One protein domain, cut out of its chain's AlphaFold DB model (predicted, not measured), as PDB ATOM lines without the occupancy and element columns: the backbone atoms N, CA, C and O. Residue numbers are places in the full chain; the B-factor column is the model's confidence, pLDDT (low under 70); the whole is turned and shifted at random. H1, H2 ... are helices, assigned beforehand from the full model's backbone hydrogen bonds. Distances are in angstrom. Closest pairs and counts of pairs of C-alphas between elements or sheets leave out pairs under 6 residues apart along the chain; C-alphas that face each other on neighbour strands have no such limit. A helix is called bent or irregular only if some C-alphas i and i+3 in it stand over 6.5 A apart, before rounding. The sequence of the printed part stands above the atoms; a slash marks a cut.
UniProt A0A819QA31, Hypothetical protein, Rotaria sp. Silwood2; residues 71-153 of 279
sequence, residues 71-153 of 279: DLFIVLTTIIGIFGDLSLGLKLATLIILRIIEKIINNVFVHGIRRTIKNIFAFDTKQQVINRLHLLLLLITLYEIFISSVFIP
ATOM      1  N   ASP A  71     382.383 344.450 386.819       78.50
ATOM      2  CA  ASP A  71     383.074 345.236 385.811       78.50
ATOM      3  C   ASP A  71     383.011 344.509 384.455       78.50
ATOM      4  O   ASP A  71     383.121 343.275 384.384       78.50
ATOM      5  N   LEU A  72     382.853 345.277 383.377       79.44
ATOM      6  CA  LEU A  72     382.875 344.780 382.003       79.44
ATOM      7  C   LEU A  72     384.130 343.941 381.730       79.44
ATOM      8  O   LEU A  72     384.044 342.929 381.037       79.44
ATOM      9  N   PHE A  73     385.275 344.298 382.318       82.56
ATOM     10  CA  PHE A  73     386.512 343.533 382.168       82.56
ATOM     11  C   PHE A  73     386.392 342.102 382.722       82.56
ATOM     12  O   PHE A  73     386.819 341.133 382.088       82.56
ATOM     13  N   ILE A  74     385.745 341.941 383.879       81.88
ATOM     14  CA  ILE A  74     385.514 340.625 384.490       81.88
ATOM     15  C   ILE A  74     384.548 339.806 383.627       81.88
ATOM     16  O   ILE A  74     384.742 338.605 383.442       81.88
ATOM     17  N   VAL A  75     383.523 340.438 383.055       83.00
ATOM     18  CA  VAL A  75     382.588 339.755 382.148       83.00
ATOM     19  C   VAL A  75     383.310 339.260 380.890       83.00
ATOM     20  O   VAL A  75     383.158 338.099 380.514       83.00
ATOM     21  N   LEU A  76     384.158 340.094 380.284       84.81
ATOM     22  CA  LEU A  76     384.929 339.732 379.089       84.81
ATOM     23  C   LEU A  76     385.898 338.573 379.348       84.81
ATOM     24  O   LEU A  76     385.913 337.605 378.590       84.81
ATOM     25  N   THR A  77     386.669 338.634 380.435       87.75
ATOM     26  CA  THR A  77     387.595 337.551 380.815       87.75
ATOM     27  C   THR A  77     386.860 336.240 381.107       87.75
ATOM     28  O   THR A  77     387.333 335.174 380.716       87.75
ATOM     29  N   THR A  78     385.663 336.312 381.698       85.19
ATOM     30  CA  THR A  78     384.804 335.141 381.937       85.19
ATOM     31  C   THR A  78     384.325 334.514 380.624       85.19
ATOM     32  O   THR A  78     384.405 333.299 380.463       85.19
ATOM     33  N   ILE A  79     383.874 335.325 379.659       86.19
ATOM     34  CA  ILE A  79     383.450 334.843 378.334       86.19
ATOM     35  C   ILE A  79     384.613 334.160 377.604       86.19
ATOM     36  O   ILE A  79     384.432 333.081 377.041       86.19
ATOM     37  N   ILE A  80     385.811 334.756 377.649       88.06
ATOM     38  CA  ILE A  80     387.018 334.191 377.028       88.06
ATOM     39  C   ILE A  80     387.388 332.850 377.677       88.06
ATOM     40  O   ILE A  80     387.678 331.894 376.959       88.06
ATOM     41  N   GLY A  81     387.334 332.756 379.010       86.94
ATOM     42  CA  GLY A  81     387.608 331.513 379.735       86.94
ATOM     43  C   GLY A  81     386.615 330.396 379.401       86.94
ATOM     44  O   GLY A  81     387.019 329.278 379.096       86.94
ATOM     45  N   ILE A  82     385.316 330.712 379.370       87.75
ATOM     46  CA  ILE A  82     384.253 329.735 379.084       87.75
ATOM     47  C   ILE A  82     384.286 329.261 377.624       87.75
ATOM     48  O   ILE A  82     383.914 328.122 377.341       87.75
ATOM     49  N   PHE A  83     384.738 330.097 376.684       86.50
ATOM     50  CA  PHE A  83     384.755 329.766 375.257       86.50
ATOM     51  C   PHE A  83     385.526 328.471 374.954       86.50
ATOM     52  O   PHE A  83     385.102 327.689 374.099       86.50
ATOM     53  N   GLY A  84     386.624 328.219 375.676       78.25
ATOM     54  CA  GLY A  84     387.420 327.000 375.534       78.25
ATOM     55  C   GLY A  84     386.614 325.746 375.870       78.25
ATOM     56  O   GLY A  84     386.379 324.904 374.998       78.25
ATOM     57  N   ASP A  85     386.127 325.670 377.106       80.06
ATOM     58  CA  ASP A  85     385.457 324.483 377.649       80.06
ATOM     59  C   ASP A  85     384.088 324.237 377.003       80.06
ATOM     60  O   ASP A  85     383.724 323.107 376.656       80.06
ATOM     61  N   LEU A  86     383.335 325.314 376.772       87.38
ATOM     62  CA  LEU A  86     381.974 325.249 376.256       87.38
ATOM     63  C   LEU A  86     381.950 324.801 374.785       87.38
ATOM     64  O   LEU A  86     381.048 324.069 374.370       87.38
ATOM     65  N   SER A  87     382.966 325.164 373.993       85.12
ATOM     66  CA  SER A  87     383.035 324.797 372.572       85.12
ATOM     67  C   SER A  87     383.106 323.281 372.345       85.12
ATOM     68  O   SER A  87     382.480 322.762 371.415       85.12
ATOM     69  N   LEU A  88     383.822 322.548 373.206       84.62
ATOM     70  CA  LEU A  88     383.962 321.096 373.103       84.62
ATOM     71  C   LEU A  88     382.635 320.395 373.430       84.62
ATOM     72  O   LEU A  88     382.184 319.532 372.670       84.62
ATOM     73  N   GLY A  89     381.977 320.823 374.512       86.75
ATOM     74  CA  GLY A  89     380.659 320.326 374.909       86.75
ATOM     75  C   GLY A  89     379.593 320.589 373.842       86.75
ATOM     76  O   GLY A  89     378.855 319.676 373.464       86.75
ATOM     77  N   LEU A  90     379.563 321.799 373.268       87.19
ATOM     78  CA  LEU A  90     378.622 322.127 372.194       87.19
ATOM     79  C   LEU A  90     378.858 321.304 370.931       87.19
ATOM     80  O   LEU A  90     377.885 320.976 370.254       87.19
ATOM     81  N   LYS A  91     380.103 320.959 370.576       85.62
ATOM     82  CA  LYS A  91     380.363 320.089 369.411       85.62
ATOM     83  C   LYS A  91     379.732 318.714 369.601       85.62
ATOM     84  O   LYS A  91     379.061 318.224 368.693       85.62
ATOM     85  N   LEU A  92     379.880 318.123 370.786       86.69
ATOM     86  CA  LEU A  92     379.239 316.849 371.124       86.69
ATOM     87  C   LEU A  92     377.711 316.970 371.117       86.69
ATOM     88  O   LEU A  92     377.036 316.143 370.502       86.69
ATOM     89  N   ALA A  93     377.164 318.034 371.711       85.69
ATOM     90  CA  ALA A  93     375.728 318.308 371.690       85.69
ATOM     91  C   ALA A  93     375.198 318.474 370.257       85.69
ATOM     92  O   ALA A  93     374.165 317.905 369.916       85.69
ATOM     93  N   THR A  94     375.936 319.171 369.387       84.75
ATOM     94  CA  THR A  94     375.577 319.360 367.971       84.75
ATOM     95  C   THR A  94     375.460 318.010 367.258       84.75
ATOM     96  O   THR A  94     374.484 317.770 366.548       84.75
ATOM     97  N   LEU A  95     376.402 317.085 367.488       83.94
ATOM     98  CA  LEU A  95     376.348 315.734 366.915       83.94
ATOM     99  C   LEU A  95     375.151 314.919 367.438       83.94
ATOM    100  O   LEU A  95     374.527 314.188 366.667       83.94
ATOM    101  N   ILE A  96     374.811 315.046 368.723       85.62
ATOM    102  CA  ILE A  96     373.658 314.360 369.330       85.62
ATOM    103  C   ILE A  96     372.339 314.920 368.783       85.62
ATOM    104  O   ILE A  96     371.481 314.150 368.354       85.62
ATOM    105  N   ILE A  97     372.193 316.247 368.747       82.88
ATOM    106  CA  ILE A  97     371.003 316.938 368.235       82.88
ATOM    107  C   ILE A  97     370.739 316.530 366.784       82.88
ATOM    108  O   ILE A  97     369.608 316.191 366.444       82.88
ATOM    109  N   LEU A  98     371.777 316.462 365.945       81.62
ATOM    110  CA  LEU A  98     371.633 316.015 364.558       81.62
ATOM    111  C   LEU A  98     371.123 314.570 364.450       81.62
ATOM    112  O   LEU A  98     370.220 314.312 363.657       81.62
ATOM    113  N   ARG A  99     371.624 313.644 365.282       81.94
ATOM    114  CA  ARG A  99     371.127 312.252 365.323       81.94
ATOM    115  C   ARG A  99     369.668 312.167 365.780       81.94
ATOM    116  O   ARG A  99     368.909 311.346 365.267       81.94
ATOM    117  N   ILE A 100     369.265 313.001 366.742       82.06
ATOM    118  CA  ILE A 100     367.878 313.065 367.227       82.06
ATOM    119  C   ILE A 100     366.959 313.616 366.134       82.06
ATOM    120  O   ILE A 100     365.925 313.013 365.860       82.06
ATOM    121  N   ILE A 101     367.350 314.710 365.475       79.50
ATOM    122  CA  ILE A 101     366.595 315.311 364.367       79.50
ATOM    123  C   ILE A 101     366.420 314.295 363.233       79.50
ATOM    124  O   ILE A 101     365.304 314.108 362.754       79.50
ATOM    125  N   GLU A 102     367.481 313.577 362.856       76.25
ATOM    126  CA  GLU A 102     367.417 312.524 361.837       76.25
ATOM    127  C   GLU A 102     366.433 311.410 362.233       76.25
ATOM    128  O   GLU A 102     365.600 310.995 361.425       76.25
ATOM    129  N   LYS A 103     366.457 310.971 363.498       78.62
ATOM    130  CA  LYS A 103     365.523 309.963 364.018       78.62
ATOM    131  C   LYS A 103     364.073 310.459 364.025       78.62
ATOM    132  O   LYS A 103     363.185 309.702 363.638       78.62
ATOM    133  N   ILE A 104     363.829 311.705 364.431       76.81
ATOM    134  CA  ILE A 104     362.488 312.311 364.460       76.81
ATOM    135  C   ILE A 104     361.941 312.454 363.042       76.81
ATOM    136  O   ILE A 104     360.818 312.031 362.786       76.81
ATOM    137  N   ILE A 105     362.734 312.987 362.109       72.56
ATOM    138  CA  ILE A 105     362.318 313.137 360.711       72.56
ATOM    139  C   ILE A 105     362.001 311.776 360.118       72.56
ATOM    140  O   ILE A 105     360.938 311.627 359.529       72.56
ATOM    141  N   ASN A 106     362.866 310.779 360.320       70.81
ATOM    142  CA  ASN A 106     362.630 309.428 359.822       70.81
ATOM    143  C   ASN A 106     361.354 308.813 360.410       70.81
ATOM    144  O   ASN A 106     360.634 308.157 359.667       70.81
ATOM    145  N   ASN A 107     361.042 309.062 361.687       71.12
ATOM    146  CA  ASN A 107     359.835 308.555 362.346       71.12
ATOM    147  C   ASN A 107     358.551 309.277 361.881       71.12
ATOM    148  O   ASN A 107     357.533 308.637 361.635       71.12
ATOM    149  N   VAL A 108     358.601 310.601 361.687       66.50
ATOM    150  CA  VAL A 108     357.480 311.421 361.181       66.50
ATOM    151  C   VAL A 108     357.222 311.161 359.689       66.50
ATOM    152  O   VAL A 108     356.075 311.122 359.246       66.50
ATOM    153  N   PHE A 109     358.272 310.906 358.901       58.00
ATOM    154  CA  PHE A 109     358.167 310.587 357.473       58.00
ATOM    155  C   PHE A 109     357.440 309.277 357.170       58.00
ATOM    156  O   PHE A 109     356.962 309.111 356.045       58.00
ATOM    157  N   VAL A 110     357.338 308.365 358.143       60.94
ATOM    158  CA  VAL A 110     356.554 307.127 358.010       60.94
ATOM    159  C   VAL A 110     355.060 307.433 357.815       60.94
ATOM    160  O   VAL A 110     354.369 306.631 357.198       60.94
ATOM    161  N   HIS A 111     354.566 308.601 358.256       58.53
ATOM    162  CA  HIS A 111     353.131 308.912 358.321       58.53
ATOM    163  C   HIS A 111     352.566 309.877 357.253       58.53
ATOM    164  O   HIS A 111     351.377 310.175 357.328       58.53
ATOM    165  N   GLY A 112     353.309 310.314 356.212       61.31
ATOM    166  CA  GLY A 112     352.603 310.806 355.003       61.31
ATOM    167  C   GLY A 112     353.201 311.845 354.045       61.31
ATOM    168  O   GLY A 112     352.553 312.102 353.036       61.31
ATOM    169  N   ILE A 113     354.375 312.461 354.239       60.12
ATOM    170  CA  ILE A 113     354.836 313.527 353.306       60.12
ATOM    171  C   ILE A 113     356.318 313.363 352.959       60.12
ATOM    172  O   ILE A 113     357.196 313.942 353.585       60.12
ATOM    173  N   ARG A 114     356.604 312.551 351.931       57.00
ATOM    174  CA  ARG A 114     357.961 312.046 351.651       57.00
ATOM    175  C   ARG A 114     358.838 312.918 350.733       57.00
ATOM    176  O   ARG A 114     360.029 312.646 350.605       57.00
ATOM    177  N   ARG A 115     358.299 313.925 350.034       55.31
ATOM    178  CA  ARG A 115     359.037 314.579 348.923       55.31
ATOM    179  C   ARG A 115     359.595 315.975 349.215       55.31
ATOM    180  O   ARG A 115     360.676 316.274 348.728       55.31
ATOM    181  N   THR A 116     358.951 316.796 350.043       54.12
ATOM    182  CA  THR A 116     359.354 318.211 350.204       54.12
ATOM    183  C   THR A 116     360.483 318.412 351.222       54.12
ATOM    184  O   THR A 116     361.427 319.153 350.971       54.12
ATOM    185  N   ILE A 117     360.450 317.691 352.347       55.81
ATOM    186  CA  ILE A 117     361.443 317.827 353.432       55.81
ATOM    187  C   ILE A 117     362.756 317.102 353.092       55.81
ATOM    188  O   ILE A 117     363.825 317.553 353.495       55.81
ATOM    189  N   LYS A 118     362.722 316.033 352.279       56.72
ATOM    190  CA  LYS A 118     363.944 315.321 351.870       56.72
ATOM    191  C   LYS A 118     364.878 316.219 351.052       56.72
ATOM    192  O   LYS A 118     366.079 316.075 351.190       56.72
ATOM    193  N   ASN A 119     364.353 317.179 350.285       53.78
ATOM    194  CA  ASN A 119     365.168 318.145 349.537       53.78
ATOM    195  C   ASN A 119     365.713 319.286 350.414       53.78
ATOM    196  O   ASN A 119     366.771 319.821 350.109       53.78
ATOM    197  N   ILE A 120     365.041 319.617 351.523       54.16
ATOM    198  CA  ILE A 120     365.545 320.568 352.530       54.16
ATOM    199  C   ILE A 120     366.670 319.926 353.361       54.16
ATOM    200  O   ILE A 120     367.657 320.583 353.673       54.16
ATOM    201  N   PHE A 121     366.561 318.628 353.670       54.31
ATOM    202  CA  PHE A 121     367.575 317.877 354.427       54.31
ATOM    203  C   PHE A 121     368.657 317.203 353.565       54.31
ATOM    204  O   PHE A 121     369.694 316.817 354.095       54.31
ATOM    205  N   ALA A 122     368.465 317.079 352.249       51.16
ATOM    206  CA  ALA A 122     369.496 316.632 351.303       51.16
ATOM    207  C   ALA A 122     370.427 317.775 350.852       51.16
ATOM    208  O   ALA A 122     371.212 317.596 349.920       51.16
ATOM    209  N   PHE A 123     370.340 318.939 351.497       47.53
ATOM    210  CA  PHE A 123     371.134 320.114 351.174       47.53
ATOM    211  C   PHE A 123     372.567 319.986 351.720       47.53
ATOM    212  O   PHE A 123     372.859 320.289 352.872       47.53
ATOM    213  N   ASP A 124     373.408 319.449 350.843       48.25
ATOM    214  CA  ASP A 124     374.796 319.808 350.538       48.25
ATOM    215  C   ASP A 124     375.856 319.882 351.667       48.25
ATOM    216  O   ASP A 124     375.803 320.675 352.601       48.25
ATOM    217  N   THR A 125     376.887 319.044 351.505       50.03
ATOM    218  CA  THR A 125     378.082 318.808 352.344       50.03
ATOM    219  C   THR A 125     377.867 318.738 353.868       50.03
ATOM    220  O   THR A 125     377.842 319.734 354.590       50.03
ATOM    221  N   LYS A 126     377.858 317.500 354.395       66.06
ATOM    222  CA  LYS A 126     377.737 317.146 355.829       66.06
ATOM    223  C   LYS A 126     378.566 318.018 356.790       66.06
ATOM    224  O   LYS A 126     378.169 318.175 357.934       66.06
ATOM    225  N   GLN A 127     379.689 318.591 356.354       65.56
ATOM    226  CA  GLN A 127     380.580 319.407 357.187       65.56
ATOM    227  C   GLN A 127     380.110 320.863 357.380       65.56
ATOM    228  O   GLN A 127     380.246 321.413 358.471       65.56
ATOM    229  N   GLN A 128     379.567 321.510 356.340       70.94
ATOM    230  CA  GLN A 128     379.262 322.948 356.382       70.94
ATOM    231  C   GLN A 128     378.026 323.242 357.237       70.94
ATOM    232  O   GLN A 128     378.006 324.222 357.984       70.94
ATOM    233  N   VAL A 129     377.021 322.364 357.183       73.56
ATOM    234  CA  VAL A 129     375.798 322.475 357.992       73.56
ATOM    235  C   VAL A 129     376.096 322.263 359.480       73.56
ATOM    236  O   VAL A 129     375.610 323.032 360.306       73.56
ATOM    237  N   ILE A 130     376.956 321.293 359.823       77.25
ATOM    238  CA  ILE A 130     377.401 321.059 361.208       77.25
ATOM    239  C   ILE A 130     378.094 322.306 361.763       77.25
ATOM    240  O   ILE A 130     377.757 322.755 362.855       77.25
ATOM    241  N   ASN A 131     379.016 322.900 361.001       82.38
ATOM    242  CA  ASN A 131     379.737 324.092 361.445       82.38
ATOM    243  C   ASN A 131     378.818 325.313 361.603       82.38
ATOM    244  O   ASN A 131     378.971 326.056 362.570       82.38
ATOM    245  N   ARG A 132     377.848 325.513 360.699       83.56
ATOM    246  CA  ARG A 132     376.866 326.608 360.814       83.56
ATOM    247  C   ARG A 132     375.939 326.424 362.015       83.56
ATOM    248  O   ARG A 132     375.710 327.383 362.746       83.56
ATOM    249  N   LEU A 133     375.450 325.205 362.248       83.31
ATOM    250  CA  LEU A 133     374.609 324.882 363.403       83.31
ATOM    251  C   LEU A 133     375.379 325.045 364.719       83.31
ATOM    252  O   LEU A 133     374.853 325.626 365.663       83.31
ATOM    253  N   HIS A 134     376.632 324.589 364.765       85.81
ATOM    254  CA  HIS A 134     377.505 324.758 365.925       85.81
ATOM    255  C   HIS A 134     377.769 326.237 366.235       85.81
ATOM    256  O   HIS A 134     377.665 326.644 367.388       85.81
ATOM    257  N   LEU A 135     378.063 327.048 365.211       87.00
ATOM    258  CA  LEU A 135     378.294 328.484 365.371       87.00
ATOM    259  C   LEU A 135     377.033 329.214 365.852       87.00
ATOM    260  O   LEU A 135     377.128 330.050 366.744       87.00
ATOM    261  N   LEU A 136     375.852 328.869 365.328       87.69
ATOM    262  CA  LEU A 136     374.581 329.419 365.813       87.69
ATOM    263  C   LEU A 136     374.307 329.035 367.273       87.69
ATOM    264  O   LEU A 136     373.965 329.903 368.070       87.69
ATOM    265  N   LEU A 137     374.501 327.762 367.632       87.50
ATOM    266  CA  LEU A 137     374.334 327.280 369.006       87.50
ATOM    267  C   LEU A 137     375.275 328.026 369.965       87.50
ATOM    268  O   LEU A 137     374.855 328.436 371.041       87.50
ATOM    269  N   LEU A 138     376.522 328.249 369.547       89.19
ATOM    270  CA  LEU A 138     377.525 328.973 370.322       89.19
ATOM    271  C   LEU A 138     377.194 330.467 370.466       89.19
ATOM    272  O   LEU A 138     377.372 331.028 371.541       89.19
ATOM    273  N   LEU A 139     376.669 331.122 369.428       89.69
ATOM    274  CA  LEU A 139     376.217 332.513 369.539       89.69
ATOM    275  C   LEU A 139     375.035 332.658 370.503       89.69
ATOM    276  O   LEU A 139     375.007 333.604 371.286       89.69
ATOM    277  N   ILE A 140     374.087 331.715 370.481       91.06
ATOM    278  CA  ILE A 140     372.938 331.716 371.397       91.06
ATOM    279  C   ILE A 140     373.410 331.536 372.843       91.06
ATOM    280  O   ILE A 140     373.010 332.308 373.709       91.06
ATOM    281  N   THR A 141     374.299 330.577 373.120       89.94
ATOM    282  CA  THR A 141     374.795 330.372 374.491       89.94
ATOM    283  C   THR A 141     375.590 331.569 375.003       89.94
ATOM    284  O   THR A 141     375.429 331.958 376.158       89.94
ATOM    285  N   LEU A 142     376.405 332.199 374.152       89.50
ATOM    286  CA  LEU A 142     377.124 333.423 374.507       89.50
ATOM    287  C   LEU A 142     376.173 334.596 374.778       89.50
ATOM    288  O   LEU A 142     376.417 335.368 375.705       89.50
ATOM    289  N   TYR A 143     375.083 334.713 374.016       90.44
ATOM    290  CA  TYR A 143     374.065 335.738 374.235       90.44
ATOM    291  C   TYR A 143     373.358 335.561 375.587       90.44
ATOM    292  O   TYR A 143     373.273 336.516 376.357       90.44
ATOM    293  N   GLU A 144     372.937 334.342 375.931       90.50
ATOM    294  CA  GLU A 144     372.311 334.049 377.232       90.50
ATOM    295  C   GLU A 144     373.262 334.323 378.414       90.50
ATOM    296  O   GLU A 144     372.870 334.899 379.434       90.50
ATOM    297  N   ILE A 145     374.549 333.978 378.276       88.12
ATOM    298  CA  ILE A 145     375.576 334.294 379.285       88.12
ATOM    299  C   ILE A 145     375.748 335.811 379.428       88.12
ATOM    300  O   ILE A 145     375.837 336.326 380.544       88.12
ATOM    301  N   PHE A 146     375.755 336.549 378.319       86.00
ATOM    302  CA  PHE A 146     375.857 338.003 378.354       86.00
ATOM    303  C   PHE A 146     374.658 338.630 379.076       86.00
ATOM    304  O   PHE A 146     374.846 339.413 380.007       86.00
ATOM    305  N   ILE A 147     373.434 338.231 378.723       87.69
ATOM    306  CA  ILE A 147     372.213 338.716 379.376       87.69
ATOM    307  C   ILE A 147     372.233 338.390 380.873       87.69
ATOM    308  O   ILE A 147     372.081 339.291 381.698       87.69
ATOM    309  N   SER A 148     372.504 337.141 381.254       85.69
ATOM    310  CA  SER A 148     372.565 336.763 382.674       85.69
ATOM    311  C   SER A 148     373.626 337.551 383.453       85.69
ATOM    312  O   SER A 148     373.370 337.951 384.586       85.69
ATOM    313  N   SER A 149     374.773 337.867 382.842       84.25
ATOM    314  CA  SER A 149     375.821 338.679 383.477       84.25
ATOM    315  C   SER A 149     375.432 340.143 383.716       84.25
ATOM    316  O   SER A 149     375.929 340.758 384.658       84.25
ATOM    317  N   VAL A 150     374.546 340.698 382.882       81.44
ATOM    318  CA  VAL A 150     374.070 342.088 382.980       81.44
ATOM    319  C   VAL A 150     372.899 342.209 383.955       81.44
ATOM    320  O   VAL A 150     372.808 343.192 384.692       81.44
ATOM    321  N   PHE A 151     371.995 341.226 383.953       82.38
ATOM    322  CA  PHE A 151     370.754 341.278 384.725       82.38
ATOM    323  C   PHE A 151     370.893 340.757 386.157       82.38
ATOM    324  O   PHE A 151     370.186 341.245 387.036       82.38
ATOM    325  N   ILE A 152     371.778 339.789 386.410       83.50
ATOM    326  CA  ILE A 152     371.917 339.182 387.736       83.50
ATOM    327  C   ILE A 152     372.988 339.952 388.525       83.50
ATOM    328  O   ILE A 152     374.167 339.890 388.161       83.50
ATOM    329  N   PRO A 153     372.616 340.687 389.594       83.62
ATOM    330  CA  PRO A 153     373.597 341.330 390.457       83.62
ATOM    331  C   PRO A 153     374.451 340.264 391.145       83.62
ATOM    332  O   PRO A 153     373.978 339.168 391.448       83.62
TER     333      PRO A 153
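Overview. This is residues 71 to 153 of the 279 residues of the protein "Hypothetical protein" of Rotaria sp. Silwood2 (UniProt A0A819QA31). One long kinked helix, H1, runs nearly the whole length of a rod, and a second long helix, H3, crosses it as a skewed X, so that the crossing lies near Thr 94 of H1 and His 134 of H3. At the end of the rod where H1 ends, the chain folds back through a short helix, H2, which sits near H1; farther along the chain, away from that end, residues 122 to 129, of which 126 to 129 belong to H3, stick out sideways from the rod. The printed part has 83 residues with three named helices, H1, H2 and H3 in that order along the chain, and no named strand; the class is all helix. The whole is only just loose, close to extended, with a radius of gyration of the C-alphas of 17.5 A, and the C-alphas span 55 by 25 by 17 A along their three main axes.

Arrangement. The longest helix is H1, residues 72 to 111, with a kink of 49 degrees near residue 86. H3, residues 126 to 151, touches H1, with 13 pairs of C-alphas within 8 A. The closest C-alphas of the two are those of Thr 94 and His 134, 6.1 A apart, and the centres of the two helices are 8.0 A apart. Their lines stand at a steep tilt of 49 degrees, and they run opposite ways. H2, residues 116 to 121, touches no helix, but H1 and H2 are near each other, with 7 pairs of C-alphas within 10 A. H2 and H3 are apart, with no C-alpha of the one within 8 A of the other. In the helix backbones, the O of residue i and the N of residue i+4 are within hydrogen-bond range in 30 of 36 pairs in H1, 1 of 2 in H2 and 21 of 22 in H3.

Along the chain. H1 has 40 residues, Leu 72 to His 111, and measures 52.3 A from first to last C-alpha. It begins at C-alpha 72 at (382.875, 344.780, 382.003) and ends at C-alpha 111 at (353.131, 308.912, 358.321). H1 is neither bent nor irregular, but only just: C-alphas 81 and 84 are 6.2 A apart. H3 has 26 residues, Lys 126 to Phe 151, and measures 38.3 A from first to last C-alpha. It ends at C-alpha 151 at (370.754, 341.278, 384.725). H3 too is neither bent nor irregular, but only just: C-alphas 126 and 129 are 6.1 A apart. H2 has 6 residues, Thr 116 to Phe 121, and measures 9.2 A from first to last C-alpha.

Size, cuts and confidence. The two C-alphas farthest apart in the domain are those of Asp 71 and Gly 112, 55.3 A apart, while the first and last printed C-alphas, those of Asp 71 and Pro 153, are 11.3 A apart. Without residues 122 to 129, which stand free, the body has 75 residues and spans 55 by 23 by 17 A. The printed part has no cut. The link from H1 to H2 is tight, with 4 residues between them, and so is the link from H2 to H3, also with 4; no link is long. The mean pLDDT of the printed part is 77.1. The model's confidence is low, under 70, at residues 108 to 127; the mean pLDDT of H2 is 55, against 80 for H1 and 84 for H3.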